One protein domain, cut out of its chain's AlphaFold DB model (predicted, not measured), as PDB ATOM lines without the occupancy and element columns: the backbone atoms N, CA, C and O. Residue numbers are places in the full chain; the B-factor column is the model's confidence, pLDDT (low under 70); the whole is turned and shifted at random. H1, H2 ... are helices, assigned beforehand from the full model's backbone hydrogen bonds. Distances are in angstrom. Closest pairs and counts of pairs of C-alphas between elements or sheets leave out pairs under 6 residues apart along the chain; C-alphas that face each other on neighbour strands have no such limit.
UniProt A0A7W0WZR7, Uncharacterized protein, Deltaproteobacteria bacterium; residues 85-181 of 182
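Overview. This is residues 85 to 181 of the 182 residues of an uncharacterized protein of Deltaproteobacteria bacterium (UniProt A0A7W0WZR7). A long helical hairpin, H1 and H2, forms one side of a loose ring of helices: H5 runs beside H2, H3 beside H5, and the short H4 closes the ring between H3 and H1. Residues 107 to 112, at the hairpin's turn, stick out at one end, and H6 packs on the first residues of H3 at the other. The printed part has 97 residues with six named helices, H1 to H6 in chain order, and no named strand: all helix. It is compact, with a radius of gyration of the C-alphas of 13.7 A and spans of 40 by 35 by 22 A.

Along the chain. H1, residues 85 to 102, begins at C-alpha 85 (20.220, 68.849, 158.977) and is 27.0 A long. H2, residues 111 to 128, is 26.2 A long. H3 is residues 131 to 142, 16.3 A; H4 149 to 155, 9.7 A; H5 159 to 170, 16.4 A; H6 172 to 179, 10.4 A, ending at C-alpha 179 (1.547, 51.671, 155.353).

Arrangement. H1, with residues 97 to 101 alone, touches H2 at a shallow tilt of 17 degrees, opposite ways; the closest C-alphas, of Ile 100 and Lys 118, are 6.4 A apart. H2 touches H5 at 14 degrees, the same way, closest at Phe 126 and Leu 169, C-alphas 6.9 A apart. H3, the hub, touches H5 at 28 degrees, C-alphas of Ala 134 and Leu 169 5.5 A apart. H3 touches H6, C-alphas of Ile 131 and Ala 172 5.6 A apart, and only just touches H4, with 3 pairs of C-alphas within 8 A, closest Leu 141 and Ala 151 at 5.4 A. H4 touches H1 at a steep tilt of 54 degrees, C-alphas of Leu 98 and Leu 150 6.3 A apart. H1 and H5 are apart. Each O i to N i+4 pair is within hydrogen-bond range in H2 to H6, and 9 of 14 in H1.

Size, cuts and confidence. The C-alphas farthest apart, of Ile 85 and Asp 108, are 43.2 A apart. The printed part has no cut and no long link. Mean pLDDT of the printed part is 91.2; residues 85 to 91 and 181 are under 70.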
ATOM      1  N   ILE A  85      21.592  69.012 158.453       50.81
ATOM      2  CA  ILE A  85      20.220  68.849 158.977       50.81
ATOM      3  C   ILE A  85      19.947  67.390 159.402       50.81
ATOM      4  O   ILE A  85      19.199  67.128 160.349       50.81
ATOM      5  N   VAL A  86      20.608  66.421 158.761       50.09
ATOM      6  CA  VAL A  86      20.474  64.995 159.106       50.09
ATOM      7  C   VAL A  86      21.181  64.674 160.431       50.09
ATOM      8  O   VAL A  86      20.697  63.854 161.213       50.09
ATOM      9  N   ALA A  87      22.284  65.362 160.741       52.25
ATOM     10  CA  ALA A  87      23.023  65.166 161.989       52.25
ATOM     11  C   ALA A  87      22.258  65.664 163.235       52.25
ATOM     12  O   ALA A  87      22.361  65.068 164.300       52.25
ATOM     13  N   VAL A  88      21.446  66.719 163.119       52.12
ATOM     14  CA  VAL A  88      20.715  67.278 164.277       52.12
ATOM     15  C   VAL A  88      19.472  66.453 164.634       52.12
ATOM     16  O   VAL A  88      19.155  66.273 165.809       52.12
ATOM     17  N   THR A  89      18.776  65.903 163.636       53.78
ATOM     18  CA  THR A  89      17.564  65.093 163.869       53.78
ATOM     19  C   THR A  89      17.869  63.686 164.382       53.78
ATOM     20  O   THR A  89      17.039  63.083 165.061       53.78
ATOM     21  N   THR A  90      19.068  63.166 164.112       58.72
ATOM     22  CA  THR A  90      19.503  61.851 164.603       58.72
ATOM     23  C   THR A  90      19.777  61.859 166.110       58.72
ATOM     24  O   THR A  90      19.325  60.952 166.803       58.72
ATOM     25  N   THR A  91      20.367  62.929 166.653       64.69
ATOM     26  CA  THR A  91      20.688  63.042 168.090       64.69
ATOM     27  C   THR A  91      19.457  62.985 169.004       64.69
ATOM     28  O   THR A  91      19.516  62.400 170.086       64.69
ATOM     29  N   SER A  92      18.323  63.558 168.579       74.56
ATOM     30  CA  SER A  92      17.087  63.542 169.381       74.56
ATOM     31  C   SER A  92      16.507  62.126 169.518       74.56
ATOM     32  O   SER A  92      16.103  61.709 170.603       74.56
ATOM     33  N   ASN A  93      16.539  61.347 168.432       87.44
ATOM     34  CA  ASN A  93      16.049  59.968 168.436       87.44
ATOM     35  C   ASN A  93      16.979  59.038 169.227       87.44
ATOM     36  O   ASN A  93      16.499  58.152 169.935       87.44
ATOM     37  N   ASP A  94      18.293  59.270 169.177       92.44
ATOM     38  CA  ASP A  94      19.277  58.487 169.931       92.44
ATOM     39  C   ASP A  94      19.033  58.554 171.445       92.44
ATOM     40  O   ASP A  94      19.103  57.532 172.128       92.44
ATOM     41  N   ALA A  95      18.688  59.733 171.975       93.12
ATOM     42  CA  ALA A  95      18.378  59.899 173.394       93.12
ATOM     43  C   ALA A  95      17.147  59.078 173.821       93.12
ATOM     44  O   ALA A  95      17.156  58.447 174.881       93.12
ATOM     45  N   ALA A  96      16.107  59.031 172.981       94.50
ATOM     46  CA  ALA A  96      14.924  58.211 173.233       94.50
ATOM     47  C   ALA A  96      15.255  56.709 173.209       94.50
ATOM     48  O   ALA A  96      14.836  55.966 174.097       94.50
ATOM     49  N   LEU A  97      16.064  56.264 172.241       95.38
ATOM     50  CA  LEU A  97      16.507  54.870 172.140       95.38
ATOM     51  C   LEU A  97      17.372  54.453 173.334       95.38
ATOM     52  O   LEU A  97      17.158  53.382 173.904       95.38
ATOM     53  N   LEU A  98      18.306  55.312 173.751       96.19
ATOM     54  CA  LEU A  98      19.124  55.095 174.944       96.19
ATOM     55  C   LEU A  98      18.262  54.997 176.203       96.19
ATOM     56  O   LEU A  98      18.470  54.090 177.000       96.19
ATOM     57  N   SER A  99      17.250  55.857 176.347       96.38
ATOM     58  CA  SER A  99      16.308  55.803 177.472       96.38
ATOM     59  C   SER A  99      15.558  54.463 177.544       96.38
ATOM     60  O   SER A  99      15.428  53.876 178.617       96.38
ATOM     61  N   ILE A 100      15.132  53.911 176.399       96.56
ATOM     62  CA  ILE A 100      14.483  52.587 176.336       96.56
ATOM     63  C   ILE A 100      15.455  51.464 176.731       96.56
ATOM     64  O   ILE A 100      15.067  50.519 177.427       96.56
ATOM     65  N   LEU A 101      16.714  51.544 176.289       95.81
ATOM     66  CA  LEU A 101      17.745  50.550 176.599       95.81
ATOM     67  C   LEU A 101      18.143  50.577 178.081       95.81
ATOM     68  O   LEU A 101      18.203  49.513 178.709       95.81
ATOM     69  N   ASP A 102      18.333  51.774 178.638       96.50
ATOM     70  CA  ASP A 102      18.734  52.015 180.029       96.50
ATOM     71  C   ASP A 102      17.574  51.792 181.025       96.50
ATOM     72  O   ASP A 102      17.809  51.671 182.228       96.50
ATOM     73  N   ALA A 103      16.323  51.670 180.558       95.06
ATOM     74  CA  ALA A 103      15.168  51.433 181.422       95.06
ATOM     75  C   ALA A 103      15.345  50.160 182.284       95.06
ATOM     76  O   ALA A 103      15.638  49.087 181.745       95.06
ATOM     77  N   PRO A 104      15.140  50.212 183.609       93.25
ATOM     78  CA  PRO A 104      15.289  49.036 184.459       93.25
ATOM     79  C   PRO A 104      14.204  47.983 184.183       93.25
ATOM     80  O   PRO A 104      13.110  48.276 183.683       93.25
ATOM     81  N   HIS A 105      14.507  46.727 184.508       92.31
ATOM     82  CA  HIS A 105      13.483  45.686 184.604       92.31
ATOM     83  C   HIS A 105      12.675  45.883 185.891       92.31
ATOM     84  O   HIS A 105      13.188  46.428 186.867       92.31
ATOM     85  N   LEU A 106      11.407  45.475 185.883       92.06
ATOM     86  CA  LEU A 106      10.595  45.511 187.098       92.06
ATOM     87  C   LEU A 106      11.029  44.370 188.030       92.06
ATOM     88  O   LEU A 106      11.387  43.297 187.551       92.06
ATOM     89  N   THR A 107      10.986  44.604 189.342       90.75
ATOM     90  CA  THR A 107      11.518  43.686 190.368       90.75
ATOM     91  C   THR A 107      10.914  42.279 190.305       90.75
ATOM     92  O   THR A 107      11.633  41.305 190.498       90.75
ATOM     93  N   ASP A 108       9.633  42.165 189.951       95.19
ATOM     94  CA  ASP A 108       8.898  40.890 189.913       95.19
ATOM     95  C   ASP A 108       8.656  40.371 188.485       95.19
ATOM     96  O   ASP A 108       7.833  39.483 188.249       95.19
ATOM     97  N   GLU A 109       9.337  40.946 187.491       94.12
ATOM     98  CA  GLU A 109       9.158  40.589 186.087       94.12
ATOM     99  C   GLU A 109      10.239  39.597 185.629       94.12
ATOM    100  O   GLU A 109      11.434  39.873 185.770       94.12
ATOM    101  N   PRO A 110       9.864  38.464 184.999       95.56
ATOM    102  CA  PRO A 110      10.841  37.581 184.380       95.56
ATOM    103  C   PRO A 110      11.664  38.342 183.339       95.56
ATOM    104  O   PRO A 110      11.110  39.052 182.496       95.56
ATOM    105  N   ALA A 111      12.984  38.141 183.332       91.19
ATOM    106  CA  ALA A 111      13.884  38.847 182.415       91.19
ATOM    107  C   ALA A 111      13.446  38.723 180.941       91.19
ATOM    108  O   ALA A 111      13.543  39.684 180.180       91.19
ATOM    109  N   SER A 112      12.895  37.570 180.541       92.31
ATOM    110  CA  SER A 112      12.360  37.334 179.194       92.31
ATOM    111  C   SER A 112      11.252  38.318 178.796       92.31
ATOM    112  O   SER A 112      11.255  38.787 177.651       92.31
ATOM    113  N   ILE A 113      10.355  38.660 179.729       94.81
ATOM    114  CA  ILE A 113       9.259  39.620 179.543       94.81
ATOM    115  C   ILE A 113       9.812  41.046 179.514       94.81
ATOM    116  O   ILE A 113       9.497  41.788 178.583       94.81
ATOM    117  N   GLY A 114      10.725  41.389 180.431       94.25
ATOM    118  CA  GLY A 114      11.387  42.698 180.444       94.25
ATOM    119  C   GLY A 114      12.105  42.994 179.123       94.25
ATOM    120  O   GLY A 114      11.909  44.051 178.514       94.25
ATOM    121  N   PHE A 115      12.847  42.017 178.593       92.94
ATOM    122  CA  PHE A 115      13.481  42.137 177.280       92.94
ATOM    123  C   PHE A 115      12.470  42.196 176.131       92.94
ATOM    124  O   PHE A 115      12.679  42.950 175.185       92.94
ATOM    125  N   ALA A 116      11.376  41.424 176.178       94.62
ATOM    126  CA  ALA A 116      10.322  41.498 175.161       94.62
ATOM    127  C   ALA A 116       9.638  42.875 175.142       94.62
ATOM    128  O   ALA A 116       9.378  43.413 174.065       94.62
ATOM    129  N   ARG A 117       9.419  43.483 176.314       95.62
ATOM    130  CA  ARG A 117       8.905  44.850 176.445       95.62
ATOM    131  C   ARG A 117       9.866  45.865 175.830       95.62
ATOM    132  O   ARG A 117       9.425  46.689 175.033       95.62
ATOM    133  N   LYS A 118      11.162  45.783 176.152       95.44
ATOM    134  CA  LYS A 118      12.192  46.654 175.558       95.44
ATOM    135  C   LYS A 118      12.273  46.496 174.044       95.44
ATOM    136  O   LYS A 118      12.262  47.488 173.328       95.44
ATOM    137  N   GLU A 119      12.301  45.261 173.545       96.69
ATOM    138  CA  GLU A 119      12.338  44.977 172.106       96.69
ATOM    139  C   GLU A 119      11.121  45.570 171.388       96.69
ATOM    140  O   GLU A 119      11.270  46.170 170.326       96.69
ATOM    141  N   ARG A 120       9.926  45.452 171.978       96.88
ATOM    142  CA  ARG A 120       8.712  46.074 171.444       96.88
ATOM    143  C   ARG A 120       8.823  47.599 171.416       96.88
ATOM    144  O   ARG A 120       8.600  48.180 170.364       96.88
ATOM    145  N   ALA A 121       9.232  48.220 172.520       96.69
ATOM    146  CA  ALA A 121       9.406  49.670 172.596       96.69
ATOM    147  C   ALA A 121      10.434  50.193 171.574       96.69
ATOM    148  O   ALA A 121      10.200  51.212 170.931       96.69
ATOM    149  N   LEU A 122      11.537  49.464 171.363       96.81
ATOM    150  CA  LEU A 122      12.516  49.786 170.321       96.81
ATOM    151  C   LEU A 122      11.917  49.671 168.918       96.81
ATOM    152  O   LEU A 122      12.139  50.551 168.094       96.81
ATOM    153  N   ARG A 123      11.143  48.616 168.630       96.69
ATOM    154  CA  ARG A 123      10.463  48.470 167.331       96.69
ATOM    155  C   ARG A 123       9.462  49.590 167.075       96.69
ATOM    156  O   ARG A 123       9.388  50.060 165.944       96.69
ATOM    157  N   ASP A 124       8.731  50.007 168.103       95.94
ATOM    158  CA  ASP A 124       7.781  51.115 168.014       95.94
ATOM    159  C   ASP A 124       8.533  52.422 167.697       95.94
ATOM    160  O   ASP A 124       8.223  53.072 166.702       95.94
ATOM    161  N   ALA A 125       9.623  52.724 168.415       95.94
ATOM    162  CA  ALA A 125      10.488  53.870 168.110       95.94
ATOM    163  C   ALA A 125      11.089  53.797 166.690       95.94
ATOM    164  O   ALA A 125      11.115  54.779 165.952       95.94
ATOM    165  N   PHE A 126      11.517  52.612 166.244       95.62
ATOM    166  CA  PHE A 126      12.014  52.386 164.882       95.62
ATOM    167  C   PHE A 126      10.931  52.483 163.800       95.62
ATOM    168  O   PHE A 126      11.257  52.585 162.615       95.62
ATOM    169  N   ALA A 127       9.651  52.393 164.160       94.44
ATOM    170  CA  ALA A 127       8.543  52.584 163.232       94.44
ATOM    171  C   ALA A 127       8.233  54.064 162.984       94.44
ATOM    172  O   ALA A 127       7.698  54.381 161.925       94.44
ATOM    173  N   GLU A 128       8.616  54.949 163.903       93.38
ATOM    174  CA  GLU A 128       8.486  56.403 163.753       93.38
ATOM    175  C   GLU A 128       9.606  57.008 162.888       93.38
ATOM    176  O   GLU A 128       9.464  58.105 162.347       93.38
ATOM    177  N   LEU A 129      10.716  56.283 162.709       92.56
ATOM    178  CA  LEU A 129      11.839  56.733 161.889       92.56
ATOM    179  C   LEU A 129      11.488  56.770 160.397       92.56
ATOM    180  O   LEU A 129      10.875  55.858 159.838       92.56
ATOM    181  N   THR A 130      11.996  57.795 159.709       92.75
ATOM    182  CA  THR A 130      11.972  57.842 158.242       92.75
ATOM    183  C   THR A 130      12.827  56.716 157.648       92.75
ATOM    184  O   THR A 130      13.764  56.224 158.277       92.75
ATOM    185  N   ILE A 131      12.560  56.327 156.394       94.12
ATOM    186  CA  ILE A 131      13.312  55.256 155.708       94.12
ATOM    187  C   ILE A 131      14.820  55.559 155.680       94.12
ATOM    188  O   ILE A 131      15.640  54.659 155.876       94.12
ATOM    189  N   LEU A 132      15.190  56.823 155.441       93.06
ATOM    190  CA  LEU A 132      16.590  57.253 155.413       93.06
ATOM    191  C   LEU A 132      17.235  57.150 156.801       93.06
ATOM    192  O   LEU A 132      18.329  56.598 156.910       93.06
ATOM    193  N   ALA A 133      16.541  57.604 157.852       92.81
ATOM    194  CA  ALA A 133      17.025  57.508 159.229       92.81
ATOM    195  C   ALA A 133      17.176  56.047 159.681       92.81
ATOM    196  O   ALA A 133      18.211  55.684 160.232       92.81
ATOM    197  N   ALA A 134      16.204  55.185 159.367       95.19
ATOM    198  CA  ALA A 134      16.262  53.761 159.690       95.19
ATOM    199  C   ALA A 134      17.465  53.060 159.034       95.19
ATOM    200  O   ALA A 134      18.148  52.279 159.690       95.19
ATOM    201  N   ARG A 135      17.780  53.374 157.767       95.25
ATOM    202  CA  ARG A 135      18.965  52.833 157.068       95.25
ATOM    203  C   ARG A 135      20.290  53.394 157.577       95.25
ATOM    204  O   ARG A 135      21.306  52.705 157.540       95.25
ATOM    205  N   ALA A 136      20.322  54.665 157.970       94.19
ATOM    206  CA  ALA A 136      21.512  55.244 158.585       94.19
ATOM    207  C   ALA A 136      21.794  54.569 159.935       94.19
ATOM    208  O   ALA A 136      22.924  54.153 160.187       94.19
ATOM    209  N   LEU A 137      20.749  54.384 160.746       95.25
ATOM    210  CA  LEU A 137      20.835  53.713 162.036       95.25
ATOM    211  C   LEU A 137      21.214  52.234 161.896       95.25
ATOM    212  O   LEU A 137      22.078  51.763 162.624       95.25
ATOM    213  N   GLU A 138      20.632  51.511 160.938       96.44
ATOM    214  CA  GLU A 138      20.975  50.110 160.662       96.44
ATOM    215  C   GLU A 138      22.466  49.939 160.355       96.44
ATOM    216  O   GLU A 138      23.133  49.164 161.035       96.44
ATOM    217  N   ARG A 139      23.018  50.739 159.431       96.38
ATOM    218  CA  ARG A 139      24.450  50.699 159.092       96.38
ATOM    219  C   ARG A 139      25.350  51.021 160.284       96.38
ATOM    220  O   ARG A 139      26.387  50.380 160.444       96.38
ATOM    221  N   ARG A 140      24.949  51.988 161.116       95.56
ATOM    222  CA  ARG A 140      25.669  52.392 162.335       95.56
ATOM    223  C   ARG A 140      25.660  51.291 163.402       95.56
ATOM    224  O   ARG A 140      26.686  51.022 164.009       95.56
ATOM    225  N   LEU A 141      24.529  50.616 163.607       96.06
ATOM    226  CA  LEU A 141      24.408  49.523 164.583       96.06
ATOM    227  C   LEU A 141      25.008  48.196 164.082       96.06
ATOM    228  O   LEU A 141      25.399  47.348 164.892       96.06
ATOM    229  N   ALA A 142      25.065  48.001 162.763       96.19
ATOM    230  CA  ALA A 142      25.740  46.873 162.129       96.19
ATOM    231  C   ALA A 142      27.269  46.998 162.229       96.19
ATOM    232  O   ALA A 142      27.933  46.000 162.507       96.19
ATOM    233  N   ASN A 143      27.804  48.214 162.078       96.38
ATOM    234  CA  ASN A 143      29.230  48.525 162.180       96.38
ATOM    235  C   ASN A 143      29.484  49.464 163.373       96.38
ATOM    236  O   ASN A 143      29.614  50.673 163.171       96.38
ATOM    237  N   PRO A 144      29.513  48.937 164.612       94.62
ATOM    238  CA  PRO A 144      29.672  49.758 165.806       94.62
ATOM    239  C   PRO A 144      31.025  50.476 165.799       94.62
ATOM    240  O   PRO A 144      32.076  49.844 165.686       94.62
ATOM    241  N   THR A 145      30.996  51.798 165.951       94.88
ATOM    242  CA  THR A 145      32.195  52.626 166.118       94.88
ATOM    243  C   THR A 145      32.543  52.739 167.603       94.88
ATOM    244  O   THR A 145      31.654  52.873 168.443       94.88
ATOM    245  N   ASN A 146      33.833  52.725 167.942       93.56
ATOM    246  CA  ASN A 146      34.283  52.944 169.320       93.56
ATOM    247  C   ASN A 146      33.836  54.326 169.831       93.56
ATOM    248  O   ASN A 146      34.019  55.327 169.137       93.56
ATOM    249  N   GLY A 147      33.274  54.384 171.043       93.50
ATOM    250  CA  GLY A 147      32.758  55.616 171.649       93.50
ATOM    251  C   GLY A 147      31.312  55.949 171.270       93.50
ATOM    252  O   GLY A 147      30.749  56.921 171.777       93.50
ATOM    253  N   ASP A 148      30.676  55.149 170.412       94.31
ATOM    254  CA  ASP A 148      29.246  55.259 170.156       94.31
ATOM    255  C   ASP A 148      28.446  54.557 171.260       94.31
ATOM    256  O   ASP A 148      28.175  53.355 171.201       94.31
ATOM    257  N   ARG A 149      28.009  55.341 172.251       95.56
ATOM    258  CA  ARG A 149      27.234  54.841 173.396       95.56
ATOM    259  C   ARG A 149      25.996  54.040 172.979       95.56
ATOM    260  O   ARG A 149      25.644  53.071 173.656       95.56
ATOM    261  N   LEU A 150      25.317  54.428 171.896       95.50
ATOM    262  CA  LEU A 150      24.131  53.710 171.430       95.50
ATOM    263  C   LEU A 150      24.518  52.332 170.891       95.50
ATOM    264  O   LEU A 150      23.902  51.336 171.268       95.50
ATOM    265  N   ALA A 151      25.555  52.267 170.058       95.75
ATOM    266  CA  ALA A 151      26.047  51.010 169.508       95.75
ATOM    267  C   ALA A 151      26.612  50.081 170.597       95.75
ATOM    268  O   ALA A 151      26.361  48.877 170.563       95.75
ATOM    269  N   GLU A 152      27.297  50.634 171.601       96.25
ATOM    270  CA  GLU A 152      27.797  49.893 172.764       96.25
ATOM    271  C   GLU A 152      26.658  49.259 173.571       96.25
ATOM    272  O   GLU A 152      26.686  48.059 173.848       96.25
ATOM    273  N   GLN A 153      25.617  50.032 173.907       96.25
ATOM    274  CA  GLN A 153      24.451  49.508 174.625       96.25
ATOM    275  C   GLN A 153      23.679  48.489 173.786       96.25
ATOM    276  O   GLN A 153      23.267  47.442 174.286       96.25
ATOM    277  N   PHE A 154      23.529  48.747 172.487       96.25
ATOM    278  CA  PHE A 154      22.888  47.817 171.564       96.25
ATOM    279  C   PHE A 154      23.681  46.508 171.418       96.25
ATOM    280  O   PHE A 154      23.092  45.438 171.274       96.25
ATOM    281  N   GLY A 155      25.013  46.567 171.514       95.81
ATOM    282  CA  GLY A 155      25.903  45.406 171.516       95.81
ATOM    283  C   GLY A 155      25.745  44.495 172.738       95.81
ATOM    284  O   GLY A 155      26.064  43.314 172.644       95.81
ATOM    285  N   ARG A 156      25.203  45.003 173.854       95.19
ATOM    286  CA  ARG A 156      24.920  44.216 175.070       95.19
ATOM    287  C   ARG A 156      23.627  43.402 174.983       95.19
ATOM    288  O   ARG A 156      23.358  42.587 175.865       95.19
ATOM    289  N   LEU A 157      22.805  43.620 173.955       94.56
ATOM    290  CA  LEU A 157      21.593  42.832 173.728       94.56
ATOM    291  C   LEU A 157      21.933  41.396 173.307       94.56
ATOM    292  O   LEU A 157      22.965  41.126 172.697       94.56
ATOM    293  N   ILE A 158      21.001  40.475 173.565       95.56
ATOM    294  CA  ILE A 158      21.105  39.084 173.105       95.56
ATOM    295  C   ILE A 158      21.253  39.070 171.566       95.56
ATOM    296  O   ILE A 158      20.426  39.699 170.892       95.56
ATOM    297  N   PRO A 159      22.229  38.331 170.991       96.12
ATOM    298  CA  PRO A 159      22.534  38.368 169.556       96.12
ATOM    299  C   PRO A 159      21.329  38.122 168.643       96.12
ATOM    300  O   PRO A 159      21.131  38.830 167.658       96.12
ATOM    301  N   GLU A 160      20.468  37.171 169.002       96.69
ATOM    302  CA  GLU A 160      19.255  36.861 168.240       96.69
ATOM    303  C   GLU A 160      18.286  38.057 168.176       96.69
ATOM    304  O   GLU A 160      17.729  38.375 167.124       96.69
ATOM    305  N   ARG A 161      18.118  38.782 169.290       96.25
ATOM    306  CA  ARG A 161      17.263  39.979 169.351       96.25
ATOM    307  C   ARG A 161      17.876  41.134 168.575       96.25
ATOM    308  O   ARG A 161      17.160  41.819 167.847       96.25
ATOM    309  N   LYS A 162      19.197  41.314 168.688       97.12
ATOM    310  CA  LYS A 162      19.955  42.277 167.884       97.12
ATOM    311  C   LYS A 162      19.686  42.047 166.395       97.12
ATOM    312  O   LYS A 162      19.312  42.982 165.692       97.12
ATOM    313  N   HIS A 163      19.793  40.798 165.936       97.44
ATOM    314  CA  HIS A 163      19.535  40.434 164.545       97.44
ATOM    315  C   HIS A 163      18.097  40.757 164.112       97.44
ATOM    316  O   HIS A 163      17.901  41.414 163.090       97.44
ATOM    317  N   ARG A 164      17.091  40.396 164.923       97.69
ATOM    318  CA  ARG A 164      15.678  40.726 164.650       97.69
ATOM    319  C   ARG A 164      15.430  42.233 164.522       97.69
ATOM    320  O   ARG A 164      14.667  42.659 163.657       97.69
ATOM    321  N   LEU A 165      16.067  43.046 165.366       97.38
ATOM    322  CA  LEU A 165      15.949  44.506 165.329       97.38
ATOM    323  C   LEU A 165      16.648  45.117 164.103       97.38
ATOM    324  O   LEU A 165      16.069  45.985 163.451       97.38
ATOM    325  N   LEU A 166      17.840  44.633 163.743       97.62
ATOM    326  CA  LEU A 166      18.535  45.050 162.519       97.62
ATOM    327  C   LEU A 166      17.722  44.699 161.267       97.62
ATOM    328  O   LEU A 166      17.529  45.544 160.395       97.62
ATOM    329  N   GLN A 167      17.159  43.491 161.211       97.81
ATOM    330  CA  GLN A 167      16.294  43.072 160.108       97.81
ATOM    331  C   GLN A 167      15.041  43.955 159.999       97.81
ATOM    332  O   GLN A 167      14.631  44.326 158.899       97.81
ATOM    333  N   PHE A 168      14.452  44.352 161.131       97.19
ATOM    334  CA  PHE A 168      13.308  45.267 161.161       97.19
ATOM    335  C   PHE A 168      13.637  46.668 160.615       97.19
ATOM    336  O   PHE A 168      12.807  47.291 159.940       97.19
ATOM    337  N   LEU A 169      14.846  47.170 160.889       96.62
ATOM    338  CA  LEU A 169      15.340  48.421 160.311       96.62
ATOM    339  C   LEU A 169      15.603  48.279 158.805       96.62
ATOM    340  O   LEU A 169      15.189  49.145 158.031       96.62
ATOM    341  N   ALA A 170      16.200  47.166 158.371       96.38
ATOM    342  CA  ALA A 170      16.426  46.877 156.954       96.38
ATOM    343  C   ALA A 170      15.110  46.827 156.148       96.38
ATOM    344  O   ALA A 170      15.054  47.302 155.010       96.38
ATOM    345  N   ASP A 171      14.022  46.343 156.761       96.50
ATOM    346  CA  ASP A 171      12.693  46.232 156.140       96.50
ATOM    347  C   ASP A 171      11.872  47.544 156.141       96.50
ATOM    348  O   ASP A 171      10.710  47.569 155.728       96.50
ATOM    349  N   ALA A 172      12.449  48.676 156.570       94.25
ATOM    350  CA  ALA A 172      11.736  49.959 156.669       94.25
ATOM    351  C   ALA A 172      11.050  50.387 155.357       94.25
ATOM    352  O   ALA A 172       9.923  50.883 155.377       94.25
ATOM    353  N   ARG A 173      11.683  50.143 154.198       91.88
ATOM    354  CA  ARG A 173      11.096  50.477 152.885       91.88
ATOM    355  C   ARG A 173       9.831  49.666 152.599       91.88
ATOM    356  O   ARG A 173       8.855  50.219 152.097       91.88
ATOM    357  N   ARG A 174       9.841  48.367 152.905       92.38
ATOM    358  CA  ARG A 174       8.685  47.489 152.691       92.38
ATOM    359  C   ARG A 174       7.535  47.887 153.605       92.38
ATOM    360  O   ARG A 174       6.404  48.001 153.140       92.38
ATOM    361  N   ARG A 175       7.836  48.184 154.875       91.44
ATOM    362  CA  ARG A 175       6.855  48.676 155.856       91.44
ATOM    363  C   ARG A 175       6.209  49.987 155.412       91.44
ATOM    364  O   ARG A 175       4.987  50.099 155.455       91.44
ATOM    365  N   ALA A 176       7.002  50.940 154.920       89.56
ATOM    366  CA  ALA A 176       6.483  52.201 154.393       89.56
ATOM    367  C   ALA A 176       5.547  51.988 153.190       89.56
ATOM    368  O   ALA A 176       4.481  52.597 153.131       89.56
ATOM    369  N   ALA A 177       5.896  51.076 152.274       90.69
ATOM    370  CA  ALA A 177       5.056  50.746 151.119       90.69
ATOM    371  C   ALA A 177       3.710  50.105 151.512       90.69
ATOM    372  O   ALA A 177       2.694  50.378 150.880       90.69
ATOM    373  N   VAL A 178       3.687  49.275 152.562       91.06
ATOM    374  CA  VAL A 178       2.445  48.679 153.087       91.06
ATOM    375  C   VAL A 178       1.599  49.718 153.832       91.06
ATOM    376  O   VAL A 178       0.379  49.716 153.699       91.06
ATOM    377  N   SER A 179       2.234  50.623 154.585       85.88
ATOM    378  CA  SER A 179       1.547  51.671 155.353       85.88
ATOM    379  C   SER A 179       0.908  52.743 154.460       85.88
ATOM    380  O   SER A 179      -0.202  53.190 154.734       85.88
ATOM    381  N   GLY A 180       1.569  53.112 153.357       77.50
ATOM    382  CA  GLY A 180       1.095  54.138 152.418       77.50
ATOM    383  C   GLY A 180      -0.070  53.723 151.512       77.50
ATOM    384  O   GLY A 180      -0.487  54.517 150.680       77.50
ATOM    385  N   LYS A 181      -0.593  52.495 151.637       66.81
ATOM    386  CA  LYS A 181      -1.698  51.972 150.813       66.81
ATOM    387  C   LYS A 181      -3.079  52.155 151.470       66.81
ATOM    388  O   LYS A 181      -3.963  51.327 151.258       66.81
TER     389      LYS A 181